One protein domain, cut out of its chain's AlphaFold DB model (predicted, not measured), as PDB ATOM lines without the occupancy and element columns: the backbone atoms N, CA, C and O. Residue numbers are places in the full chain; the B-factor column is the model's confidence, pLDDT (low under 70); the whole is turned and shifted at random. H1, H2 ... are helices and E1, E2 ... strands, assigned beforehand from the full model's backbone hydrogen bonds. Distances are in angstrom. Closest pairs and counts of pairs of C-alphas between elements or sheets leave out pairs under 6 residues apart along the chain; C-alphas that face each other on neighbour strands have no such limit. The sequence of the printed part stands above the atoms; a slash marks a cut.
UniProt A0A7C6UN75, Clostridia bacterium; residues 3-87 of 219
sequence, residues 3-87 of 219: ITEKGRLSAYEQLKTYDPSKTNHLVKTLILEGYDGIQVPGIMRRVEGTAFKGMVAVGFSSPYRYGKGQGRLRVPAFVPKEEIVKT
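Overview. This is residues 3 to 87 of the 219 residues of a protein of Clostridia bacterium (UniProt A0A7C6UN75). A long, two-stranded hairpin, E1 and E2, is covered on one face by a helical hairpin, H1 and H2, with H1 mostly over E2 and H2 over both strands. The long stretch of residues 34 to 54 loops round from H2 to E1, and its residues 43 to 44 make a short antiparallel pairing with residues 58 to 59 of E1. The 85 printed residues hold two named helices and three named strands, in the order H1 H2 E1 E2 E3, of mixed class; the sheet E1 - E2 is antiparallel. The whole is compact, with a radius of gyration of the C-alphas of 12.5 A and spans of 38 by 29 by 20 A.

Arrangement. H1, residues 5 to 18, and H2, residues 25 to 33, form a helical hairpin: they touch, closest at the C-alphas of Arg 8 and Leu 32, 6.0 A, at a shallow tilt of 31 degrees, opposite ways. In both, every O i to N i+4 pair is within hydrogen-bond range. E1, residues 55 to 66, bends by 73 degrees at residue 63. It forms an antiparallel hairpin with E2, residues 71 to 80, with N 60 and O 75 at 2.9 A. The closest C-alphas of H1 and E2 are those of Ala 11 and Val 79, 5.5 A; of H2 and E1, Leu 30 and Ser 62, 6.2 A. E3, residues 84 to 86, pairs with no named strand and is apart from E1.

Along the chain. H1 is 20.2 A long from C-alpha 5 at (-8.640, -32.165, 32.910); H2 is 9.9 A, E1 29.0 A, E2 28.1 A and E3 5.8 A, ending at C-alpha 86 at (-17.108, -38.179, 24.912).

Size, cuts and confidence. The C-alphas of Lys 68 and Glu 82, the two farthest apart, are 38.7 A apart. The printed part has no cut; the link H2 to E1 is long. pLDDT is under 70 at residues 20, 22 and 67 to 70.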
ATOM      1  N   ILE A   3     -13.603 -37.151  30.132       98.06
ATOM      2  CA  ILE A   3     -13.784 -35.880  30.833       98.06
ATOM      3  C   ILE A   3     -12.476 -35.106  30.713       98.06
ATOM      4  O   ILE A   3     -11.405 -35.700  30.882       98.06
ATOM      5  N   THR A   4     -12.565 -33.807  30.429       98.19
ATOM      6  CA  THR A   4     -11.398 -32.916  30.365       98.19
ATOM      7  C   THR A   4     -10.649 -32.875  31.702       98.19
ATOM      8  O   THR A   4     -11.194 -33.180  32.767       98.19
ATOM      9  N   GLU A   5      -9.398 -32.419  31.681       97.50
ATOM     10  CA  GLU A   5      -8.640 -32.165  32.910       97.50
ATOM     11  C   GLU A   5      -9.360 -31.161  33.829       97.50
ATOM     12  O   GLU A   5      -9.479 -31.388  35.033       97.50
ATOM     13  N   LYS A   6      -9.944 -30.102  33.254       97.88
ATOM     14  CA  LYS A   6     -10.728 -29.104  33.994       97.88
ATOM     15  C   LYS A   6     -11.956 -29.719  34.674       97.88
ATOM     16  O   LYS A   6     -12.207 -29.439  35.847       97.88
ATOM     17  N   GLY A   7     -12.692 -30.590  33.983       97.31
ATOM     18  CA  GLY A   7     -13.827 -31.315  34.556       97.31
ATOM     19  C   GLY A   7     -13.421 -32.252  35.692       97.31
ATOM     20  O   GLY A   7     -14.116 -32.330  36.707       97.31
ATOM     21  N   ARG A   8     -12.271 -32.921  35.564       96.94
ATOM     22  CA  ARG A   8     -11.708 -33.787  36.611       96.94
ATOM     23  C   ARG A   8     -11.254 -33.003  37.836       96.94
ATOM     24  O   ARG A   8     -11.574 -33.400  38.955       96.94
ATOM     25  N   LEU A   9     -10.567 -31.878  37.637       96.38
ATOM     26  CA  LEU A   9     -10.175 -30.986  38.726       96.38
ATOM     27  C   LEU A   9     -11.413 -30.468  39.462       96.38
ATOM     28  O   LEU A   9     -11.480 -30.561  40.683       96.38
ATOM     29  N   SER A  10     -12.436 -30.030  38.722       94.94
ATOM     30  CA  SER A  10     -13.723 -29.634  39.299       94.94
ATOM     31  C   SER A  10     -14.355 -30.757  40.131       94.94
ATOM     32  O   SER A  10     -14.826 -30.502  41.240       94.94
ATOM     33  N   ALA A  11     -14.336 -32.000  39.640       93.69
ATOM     34  CA  ALA A  11     -14.859 -33.159  40.364       93.69
ATOM     35  C   ALA A  11     -14.099 -33.430  41.675       93.69
ATOM     36  O   ALA A  11     -14.714 -33.707  42.705       93.69
ATOM     37  N   TYR A  12     -12.766 -33.341  41.644       94.50
ATOM     38  CA  TYR A  12     -11.907 -33.578  42.805       94.50
ATOM     39  C   TYR A  12     -12.010 -32.465  43.859       94.50
ATOM     40  O   TYR A  12     -12.106 -32.758  45.050       94.50
ATOM     41  N   GLU A  13     -12.043 -31.196  43.446       91.69
ATOM     42  CA  GLU A  13     -12.183 -30.065  44.375       91.69
ATOM     43  C   GLU A  13     -13.551 -30.064  45.068       91.69
ATOM     44  O   GLU A  13     -13.623 -29.867  46.279       91.69
ATOM     45  N   GLN A  14     -14.630 -30.397  44.351       86.50
ATOM     46  CA  GLN A  14     -15.946 -30.578  44.975       86.50
ATOM     47  C   GLN A  14     -15.913 -31.653  46.071       86.50
ATOM     48  O   GLN A  14     -16.485 -31.463  47.142       86.50
ATOM     49  N   LEU A  15     -15.213 -32.770  45.846       85.31
ATOM     50  CA  LEU A  15     -15.072 -33.816  46.863       85.31
ATOM     51  C   LEU A  15     -14.357 -33.325  48.120       85.31
ATOM     52  O   LEU A  15     -14.775 -33.693  49.215       85.31
ATOM     53  N   LYS A  16     -13.345 -32.459  47.993       79.38
ATOM     54  CA  LYS A  16     -12.713 -31.822  49.160       79.38
ATOM     55  C   LYS A  16     -13.689 -30.985  49.963       79.38
ATOM     56  O   LYS A  16     -13.577 -30.952  51.180       79.38
ATOM     57  N   THR A  17     -14.629 -30.320  49.302       77.44
ATOM     58  CA  THR A  17     -15.636 -29.508  49.986       77.44
ATOM     59  C   THR A  17     -16.662 -30.371  50.721       77.44
ATOM     60  O   THR A  17     -17.008 -30.061  51.857       77.44
ATOM     61  N   TYR A  18     -17.145 -31.447  50.094       72.50
ATOM     62  CA  TYR A  18     -18.251 -32.244  50.638       72.50
ATOM     63  C   TYR A  18     -17.814 -33.384  51.563       72.50
ATOM     64  O   TYR A  18     -18.572 -33.763  52.453       72.50
ATOM     65  N   ASP A  19     -16.623 -33.950  51.359       70.88
ATOM     66  CA  ASP A  19     -16.096 -35.050  52.170       70.88
ATOM     67  C   ASP A  19     -14.551 -35.039  52.190       70.88
ATOM     68  O   ASP A  19     -13.903 -35.870  51.539       70.88
ATOM     69  N   PRO A  20     -13.929 -34.109  52.947       69.69
ATOM     70  CA  PRO A  20     -12.471 -33.988  53.032       69.69
ATOM     71  C   PRO A  20     -11.775 -35.299  53.424       69.69
ATOM     72  O   PRO A  20     -10.654 -35.563  52.990       69.69
ATOM     73  N   SER A  21     -12.448 -36.159  54.200       71.06
ATOM     74  CA  SER A  21     -11.907 -37.449  54.645       71.06
ATOM     75  C   SER A  21     -11.613 -38.413  53.488       71.06
ATOM     76  O   SER A  21     -10.756 -39.292  53.603       71.06
ATOM     77  N   LYS A  22     -12.262 -38.212  52.332       69.38
ATOM     78  CA  LYS A  22     -12.058 -38.998  51.111       69.38
ATOM     79  C   LYS A  22     -10.978 -38.436  50.189       69.38
ATOM     80  O   LYS A  22     -10.801 -38.944  49.089       69.38
ATOM     81  N   THR A  23     -10.208 -37.437  50.606       74.19
ATOM     82  CA  THR A  23      -9.195 -36.798  49.742       74.19
ATOM     83  C   THR A  23      -7.795 -37.354  49.975       74.19
ATOM     84  O   THR A  23      -6.828 -36.637  50.202       74.19
ATOM     85  N   ASN A  24      -7.677 -38.679  49.900       85.00
ATOM     86  CA  ASN A  24      -6.383 -39.350  49.973       85.00
ATOM     87  C   ASN A  24      -5.729 -39.480  48.584       85.00
ATOM     88  O   ASN A  24      -6.337 -39.192  47.548       85.00
ATOM     89  N   HIS A  25      -4.477 -39.943  48.575       89.81
ATOM     90  CA  HIS A  25      -3.710 -40.143  47.347       89.81
ATOM     91  C   HIS A  25      -4.428 -41.064  46.349       89.81
ATOM     92  O   HIS A  25      -4.491 -40.720  45.178       89.81
ATOM     93  N   LEU A  26      -5.073 -42.149  46.799       90.81
ATOM     94  CA  LEU A  26      -5.782 -43.077  45.906       90.81
ATOM     95  C   LEU A  26      -6.950 -42.408  45.171       90.81
ATOM     96  O   LEU A  26      -7.186 -42.698  44.000       90.81
ATOM     97  N   VAL A  27      -7.681 -41.506  45.831       92.56
ATOM     98  CA  VAL A  27      -8.767 -40.747  45.189       92.56
ATOM     99  C   VAL A  27      -8.213 -39.727  44.201       92.56
ATOM    100  O   VAL A  27      -8.760 -39.585  43.107       92.56
ATOM    101  N   LYS A  28      -7.104 -39.061  44.544       94.12
ATOM    102  CA  LYS A  28      -6.408 -38.167  43.614       94.12
ATOM    103  C   LYS A  28      -5.947 -38.929  42.370       94.12
ATOM    104  O   LYS A  28      -6.235 -38.492  41.261       94.12
ATOM    105  N   THR A  29      -5.322 -40.090  42.548       94.81
ATOM    106  CA  THR A  29      -4.890 -40.951  41.446       94.81
ATOM    107  C   THR A  29      -6.076 -41.388  40.598       94.81
ATOM    108  O   THR A  29      -6.071 -41.219  39.386       94.81
ATOM    109  N   LEU A  30      -7.156 -41.845  41.229       95.44
ATOM    110  CA  LEU A  30      -8.361 -42.291  40.538       95.44
ATOM    111  C   LEU A  30      -9.022 -41.198  39.675       95.44
ATOM    112  O   LEU A  30      -9.538 -41.509  38.601       95.44
ATOM    113  N   ILE A  31      -9.046 -39.945  40.137       96.00
ATOM    114  CA  ILE A  31      -9.776 -38.860  39.459       96.00
ATOM    115  C   ILE A  31      -8.872 -38.027  38.549       96.00
ATOM    116  O   ILE A  31      -9.327 -37.620  37.482       96.00
ATOM    117  N   LEU A  32      -7.629 -37.752  38.942       96.06
ATOM    118  CA  LEU A  32      -6.751 -36.812  38.238       96.06
ATOM    119  C   LEU A  32      -5.629 -37.501  37.458       96.06
ATOM    120  O   LEU A  32      -5.325 -37.084  36.347       96.06
ATOM    121  N   GLU A  33      -4.993 -38.526  38.024       95.62
ATOM    122  CA  GLU A  33      -3.709 -39.034  37.503       95.62
ATOM    123  C   GLU A  33      -3.891 -40.255  36.586       95.62
ATOM    124  O   GLU A  33      -3.187 -40.393  35.588       95.62
ATOM    125  N   GLY A  34      -4.873 -41.108  36.880       95.62
ATOM    126  CA  GLY A  34      -5.075 -42.385  36.206       95.62
ATOM    127  C   GLY A  34      -4.124 -43.483  36.692       95.62
ATOM    128  O   GLY A  34      -3.469 -43.357  37.725       95.62
ATOM    129  N   TYR A  35      -4.069 -44.582  35.943       96.12
ATOM    130  CA  TYR A  35      -3.189 -45.727  36.193       96.12
ATOM    131  C   TYR A  35      -2.475 -46.085  34.892       96.12
ATOM    132  O   TYR A  35      -3.120 -46.127  33.849       96.12
ATOM    133  N   ASP A  36      -1.163 -46.319  34.935       94.00
ATOM    134  CA  ASP A  36      -0.358 -46.717  33.766       94.00
ATOM    135  C   ASP A  36      -0.516 -45.775  32.551       94.00
ATOM    136  O   ASP A  36      -0.561 -46.198  31.399       94.00
ATOM    137  N   GLY A  37      -0.651 -44.467  32.813       93.94
ATOM    138  CA  GLY A  37      -0.896 -43.444  31.786       93.94
ATOM    139  C   GLY A  37      -2.331 -43.412  31.242       93.94
ATOM    140  O   GLY A  37      -2.643 -42.591  30.380       93.94
ATOM    141  N   ILE A  38      -3.222 -44.265  31.753       96.62
ATOM    142  CA  ILE A  38      -4.623 -44.360  31.347       96.62
ATOM    143  C   ILE A  38      -5.524 -43.667  32.366       96.62
ATOM    144  O   ILE A  38      -5.594 -44.021  33.544       96.62
ATOM    145  N   GLN A  39      -6.281 -42.689  31.884       96.31
ATOM    146  CA  GLN A  39      -7.273 -41.972  32.676       96.31
ATOM    147  C   GLN A  39      -8.521 -42.833  32.916       96.31
ATOM    148  O   GLN A  39      -9.122 -43.358  31.979       96.31
ATOM    149  N   VAL A  40      -8.963 -42.934  34.174       97.25
ATOM    150  CA  VAL A  40     -10.167 -43.706  34.529       97.25
ATOM    151  C   VAL A  40     -11.422 -42.962  34.073       97.25
ATOM    152  O   VAL A  40     -11.621 -41.826  34.509       97.25
ATOM    153  N   PRO A  41     -12.296 -43.548  33.236       97.62
ATOM    154  CA  PRO A  41     -13.472 -42.855  32.720       97.62
ATOM    155  C   PRO A  41     -14.493 -42.553  33.822       97.62
ATOM    156  O   PRO A  41     -14.639 -43.302  34.788       97.62
ATOM    157  N   GLY A  42     -15.269 -41.486  33.629       97.56
ATOM    158  CA  GLY A  42     -16.465 -41.244  34.432       97.56
ATOM    159  C   GLY A  42     -17.595 -42.186  34.018       97.56
ATOM    160  O   GLY A  42     -17.904 -42.311  32.829       97.56
ATOM    161  N   ILE A  43     -18.226 -42.843  34.984       97.19
ATOM    162  CA  ILE A  43     -19.369 -43.739  34.779       97.19
ATOM    163  C   ILE A  43     -20.628 -42.979  35.169       97.19
ATOM    164  O   ILE A  43     -20.733 -42.533  36.308       97.19
ATOM    165  N   MET A  44     -21.583 -42.815  34.255       94.44
ATOM    166  CA  MET A  44     -22.844 -42.155  34.594       94.44
ATOM    167  C   MET A  44     -23.566 -42.944  35.685       94.44
ATOM    168  O   MET A  44     -23.682 -44.165  35.599       94.44
ATOM    169  N   ARG A  45     -24.074 -42.244  36.696       91.69
ATOM    170  CA  ARG A  45     -24.861 -42.848  37.773       91.69
ATOM    171  C   ARG A  45     -26.147 -42.071  38.004       91.69
ATOM    172  O   ARG A  45     -26.282 -40.922  37.586       91.69
ATOM    173  N   ARG A  46     -27.086 -42.694  38.712       87.00
ATOM    174  CA  ARG A  46     -28.282 -42.007  39.198       87.00
ATOM    175  C   ARG A  46     -27.882 -40.907  40.185       87.00
ATOM    176  O   ARG A  46     -26.949 -41.068  40.977       87.00
ATOM    177  N   VAL A  47     -28.590 -39.783  40.119       84.69
ATOM    178  CA  VAL A  47     -28.513 -38.749  41.151       84.69
ATOM    179  C   VAL A  47     -29.294 -39.255  42.359       84.69
ATOM    180  O   VAL A  47     -30.498 -39.483  42.270       84.69
ATOM    181  N   GLU A  48     -28.605 -39.438  43.476       73.31
ATOM    182  CA  GLU A  48     -29.225 -39.651  44.781       73.31
ATOM    183  C   GLU A  48     -29.277 -38.285  45.474       73.31
ATOM    184  O   GLU A  48     -28.238 -37.660  45.684       73.31
ATOM    185  N   GLY A  49     -30.482 -37.775  45.746       74.56
ATOM    186  CA  GLY A  49     -30.685 -36.437  46.313       74.56
ATOM    187  C   GLY A  49     -30.757 -35.320  45.266       74.56
ATOM    188  O   GLY A  49     -31.418 -35.459  44.234       74.56
ATOM    189  N   THR A  50     -30.126 -34.180  45.550       72.06
ATOM    190  CA  THR A  50     -30.265 -32.958  44.743       72.06
ATOM    191  C   THR A  50     -29.469 -33.036  43.443       72.06
ATOM    192  O   THR A  50     -28.254 -33.230  43.442       72.06
ATOM    193  N   ALA A  51     -30.152 -32.826  42.318       74.50
ATOM    194  CA  ALA A  51     -29.501 -32.632  41.031       74.50
ATOM    195  C   ALA A  51     -28.919 -31.216  40.938       74.50
ATOM    196  O   ALA A  51     -29.641 -30.228  41.074       74.50
ATOM    197  N   PHE A  52     -27.620 -31.112  40.664       82.06
ATOM    198  CA  PHE A  52     -26.974 -29.828  40.413       82.06
ATOM    199  C   PHE A  52     -27.176 -29.427  38.951       82.06
ATOM    200  O   PHE A  52     -26.837 -30.175  38.030       82.06
ATOM    201  N   LYS A  53     -27.753 -28.243  38.724       87.38
ATOM    202  CA  LYS A  53     -28.014 -27.729  37.375       87.38
ATOM    203  C   LYS A  53     -26.705 -27.644  36.585       87.38
ATOM    204  O   LYS A  53     -25.720 -27.117  37.085       87.38
ATOM    205  N   GLY A  54     -26.711 -28.154  35.353       92.12
ATOM    206  CA  GLY A  54     -25.530 -28.160  34.482       92.12
ATOM    207  C   GLY A  54     -24.492 -29.235  34.816       92.12
ATOM    208  O   GLY A  54     -23.532 -29.382  34.070       92.12
ATOM    209  N   MET A  55     -24.696 -30.033  35.868       93.19
ATOM    210  CA  MET A  55     -23.769 -31.089  36.266       93.19
ATOM    211  C   MET A  55     -24.311 -32.473  35.910       93.19
ATOM    212  O   MET A  55     -25.518 -32.720  35.908       93.19
ATOM    213  N   VAL A  56     -23.398 -33.406  35.677       94.31
ATOM    214  CA  VAL A  56     -23.682 -34.824  35.468       94.31
ATOM    215  C   VAL A  56     -23.119 -35.613  36.640       94.31
ATOM    216  O   VAL A  56     -21.949 -35.472  36.997       94.31
ATOM    217  N   ALA A  57     -23.958 -36.454  37.247       94.06
ATOM    218  CA  ALA A  57     -23.520 -37.380  38.279       94.06
ATOM    219  C   ALA A  57     -22.706 -38.512  37.652       94.06
ATOM    220  O   ALA A  57     -23.211 -39.288  36.834       94.06
ATOM    221  N   VAL A  58     -21.454 -38.623  38.081       95.19
ATOM    222  CA  VAL A  58     -20.542 -39.676  37.641       95.19
ATOM    223  C   VAL A  58     -19.992 -40.448  38.834       95.19
ATOM    224  O   VAL A  58     -20.065 -40.002  39.980       95.19
ATOM    225  N   GLY A  59     -19.460 -41.633  38.577       95.12
ATOM    226  CA  GLY A  59     -18.640 -42.399  39.498       95.12
ATOM    227  C   GLY A  59     -17.317 -42.761  38.838       95.12
ATOM    228  O   GLY A  59     -17.288 -43.109  37.659       95.12
ATOM    229  N   PHE A  60     -16.235 -42.705  39.602       96.38
ATOM    230  CA  PHE A  60     -14.942 -43.252  39.206       96.38
ATOM    231  C   PHE A  60     -14.712 -44.549  39.975       96.38
ATOM    232  O   PHE A  60     -14.923 -44.588  41.187       96.38
ATOM    233  N   SER A  61     -14.298 -45.614  39.290       95.94
ATOM    234  CA  SER A  61     -13.996 -46.905  39.918       95.94
ATOM    235  C   SER A  61     -12.546 -47.273  39.667       95.94
ATOM    236  O   SER A  61     -12.099 -47.265  38.525       95.94
ATOM    237  N   SER A  62     -11.824 -47.638  40.719       95.06
ATOM    238  CA  SER A  62     -10.456 -48.147  40.609       95.06
ATOM    239  C   SER A  62     -10.423 -49.504  39.894       95.06
ATOM    240  O   SER A  62     -11.307 -50.325  40.164       95.06
ATOM    241  N   PRO A  63      -9.418 -49.778  39.037       95.00
ATOM    242  CA  PRO A  63      -9.177 -51.126  38.517       95.00
ATOM    243  C   PRO A  63      -8.769 -52.086  39.645       95.00
ATOM    244  O   PRO A  63      -9.226 -53.229  39.699       95.00
ATOM    245  N   TYR A  64      -8.008 -51.582  40.619       92.12
ATOM    246  CA  TYR A  64      -7.496 -52.345  41.753       92.12
ATOM    247  C   TYR A  64      -8.468 -52.387  42.937       92.12
ATOM    248  O   TYR A  64      -9.229 -51.442  43.189       92.12
ATOM    249  N   ARG A  65      -8.412 -53.499  43.673       88.44
ATOM    250  CA  ARG A  65      -9.114 -53.728  44.940       88.44
ATOM    251  C   ARG A  65      -8.201 -53.347  46.109       88.44
ATOM    252  O   ARG A  65      -7.001 -53.604  46.056       88.44
ATOM    253  N   TYR A  66      -8.764 -52.771  47.169       82.50
ATOM    254  CA  TYR A  66      -8.014 -52.279  48.329       82.50
ATOM    255  C   TYR A  66      -8.560 -52.835  49.652       82.50
ATOM    256  O   TYR A  66      -9.742 -53.163  49.779       82.50
ATOM    257  N   GLY A  67      -7.691 -52.880  50.669       67.62
ATOM    258  CA  GLY A  67      -8.041 -53.228  52.048       67.62
ATOM    259  C   GLY A  67      -8.244 -54.725  52.310       67.62
ATOM    260  O   GLY A  67      -8.240 -55.555  51.403       67.62
ATOM    261  N   LYS A  68      -8.455 -55.073  53.588       54.44
ATOM    262  CA  LYS A  68      -8.618 -56.466  54.057       54.44
ATOM    263  C   LYS A  68      -9.931 -57.140  53.603       54.44
ATOM    264  O   LYS A  68     -10.119 -58.315  53.879       54.44
ATOM    265  N   GLY A  69     -10.803 -56.410  52.897       56.47
ATOM    266  CA  GLY A  69     -12.076 -56.884  52.332       56.47
ATOM    267  C   GLY A  69     -12.186 -56.795  50.801       56.47
ATOM    268  O   GLY A  69     -13.290 -56.883  50.283       56.47
ATOM    269  N   GLN A  70     -11.074 -56.582  50.078       69.12
ATOM    270  CA  GLN A  70     -10.966 -56.657  48.604       69.12
ATOM    271  C   GLN A  70     -12.035 -55.889  47.789       69.12
ATOM    272  O   GLN A  70     -12.365 -56.254  46.655       69.12
ATOM    273  N   GLY A  71     -12.571 -54.796  48.334       80.38
ATOM    274  CA  GLY A  71     -13.497 -53.918  47.622       80.38
ATOM    275  C   GLY A  71     -12.765 -52.997  46.648       80.38
ATOM    276  O   GLY A  71     -11.606 -52.636  46.860       80.38
ATOM    277  N   ARG A  72     -13.439 -52.572  45.578       88.69
ATOM    278  CA  ARG A  72     -12.931 -51.490  44.723       88.69
ATOM    279  C   ARG A  72     -13.223 -50.136  45.339       88.69
ATOM    280  O   ARG A  72     -14.343 -49.884  45.780       88.69
ATOM    281  N   LEU A  73     -12.242 -49.239  45.274       91.19
ATOM    282  CA  LEU A  73     -12.483 -47.825  45.533       91.19
ATOM    283  C   LEU A  73     -13.426 -47.285  44.453       91.19
ATOM    284  O   LEU A  73     -13.098 -47.318  43.266       91.19
ATOM    285  N   ARG A  74     -14.592 -46.801  44.879       92.31
ATOM    286  CA  ARG A  74     -15.582 -46.139  44.030       92.31
ATOM    287  C   ARG A  74     -15.871 -44.768  44.611       92.31
ATOM    288  O   ARG A  74     -16.230 -44.662  45.781       92.31
ATOM    289  N   VAL A  75     -15.705 -43.733  43.800       92.06
ATOM    290  CA  VAL A  75     -15.865 -42.349  44.237       92.06
ATOM    291  C   VAL A  75     -16.971 -41.692  43.418       92.06
ATOM    292  O   VAL A  75     -16.798 -41.519  42.208       92.06
ATOM    293  N   PRO A  76     -18.119 -41.354  44.033       92.69
ATOM    294  CA  PRO A  76     -19.149 -40.576  43.365       92.69
ATOM    295  C   PRO A  76     -18.679 -39.128  43.217       92.69
ATOM    296  O   PRO A  76     -18.098 -38.571  44.138       92.69
ATOM    297  N   ALA A  77     -18.962 -38.501  42.083       92.25
ATOM    298  CA  ALA A  77     -18.658 -37.099  41.839       92.25
ATOM    299  C   ALA A  77     -19.736 -36.447  40.963       92.25
ATOM    300  O   ALA A  77     -20.682 -37.107  40.508       92.25
ATOM    301  N   PHE A  78     -19.577 -35.148  40.733       93.88
ATOM    302  CA  PHE A  78     -20.336 -34.373  39.763       93.88
ATOM    303  C   PHE A  78     -19.362 -33.639  38.845       93.88
ATOM    304  O   PHE A  78     -18.383 -33.056  39.307       93.88
ATOM    305  N   VAL A  79     -19.636 -33.673  37.545       95.44
ATOM    306  CA  VAL A  79     -18.801 -33.051  36.509       95.44
ATOM    307  C   VAL A  79     -19.665 -32.084  35.700       95.44
ATOM    308  O   VAL A  79     -20.794 -32.459  35.373       95.44
ATOM    309  N   PRO A  80     -19.186 -30.873  35.361       95.88
ATOM    310  CA  PRO A  80     -19.927 -29.977  34.477       95.88
ATOM    311  C   PRO A  80     -20.170 -30.631  33.115       95.88
ATOM    312  O   PRO A  80     -19.275 -31.261  32.549       95.88
ATOM    313  N   LYS A  81     -21.388 -30.512  32.584       95.88
ATOM    314  CA  LYS A  81     -21.797 -31.185  31.342       95.88
ATOM    315  C   LYS A  81     -20.902 -30.794  30.163       95.88
ATOM    316  O   LYS A  81     -20.596 -31.637  29.329       95.88
ATOM    317  N   GLU A  82     -20.486 -29.536  30.114       97.19
ATOM    318  CA  GLU A  82     -19.594 -28.967  29.106       97.19
ATOM    319  C   GLU A  82     -18.169 -29.543  29.136       97.19
ATOM    320  O   GLU A  82     -17.461 -29.457  28.139       97.19
ATOM    321  N   GLU A  83     -17.759 -30.176  30.237       98.12
ATOM    322  CA  GLU A  83     -16.439 -30.801  30.380       98.12
ATOM    323  C   GLU A  83     -16.448 -32.298  30.005       98.12
ATOM    324  O   GLU A  83     -15.432 -32.989  30.126       98.12
ATOM    325  N   ILE A  84     -17.590 -32.826  29.550       97.75
ATOM    326  CA  ILE A  84     -17.701 -34.184  29.011       97.75
ATOM    327  C   ILE A  84     -17.381 -34.136  27.518       97.75
ATOM    328  O   ILE A  84     -18.166 -33.639  26.715       97.75
ATOM    329  N   VAL A  85     -16.238 -34.706  27.147       97.56
ATOM    330  CA  VAL A  85     -15.739 -34.709  25.764       97.56
ATOM    331  C   VAL A  85     -16.367 -35.836  24.954       97.56
ATOM    332  O   VAL A  85     -16.637 -35.683  23.765       97.56
ATOM    333  N   LYS A  86     -16.596 -36.989  25.593       96.50
ATOM    334  CA  LYS A  86     -17.108 -38.179  24.912       96.50
ATOM    335  C   LYS A  86     -17.988 -39.025  25.819       96.50
ATOM    336  O   LYS A  86     -17.640 -39.327  26.965       96.50
ATOM    337  N   THR A  87     -19.106 -39.481  25.271       96.81
ATOM    338  CA  THR A  87     -19.944 -40.523  25.863       96.81
ATOM    339  C   THR A  87     -19.779 -41.815  25.072       96.81
ATOM    340  O   THR A  87     -19.662 -41.807  23.851       96.81
TER     341      THR A  87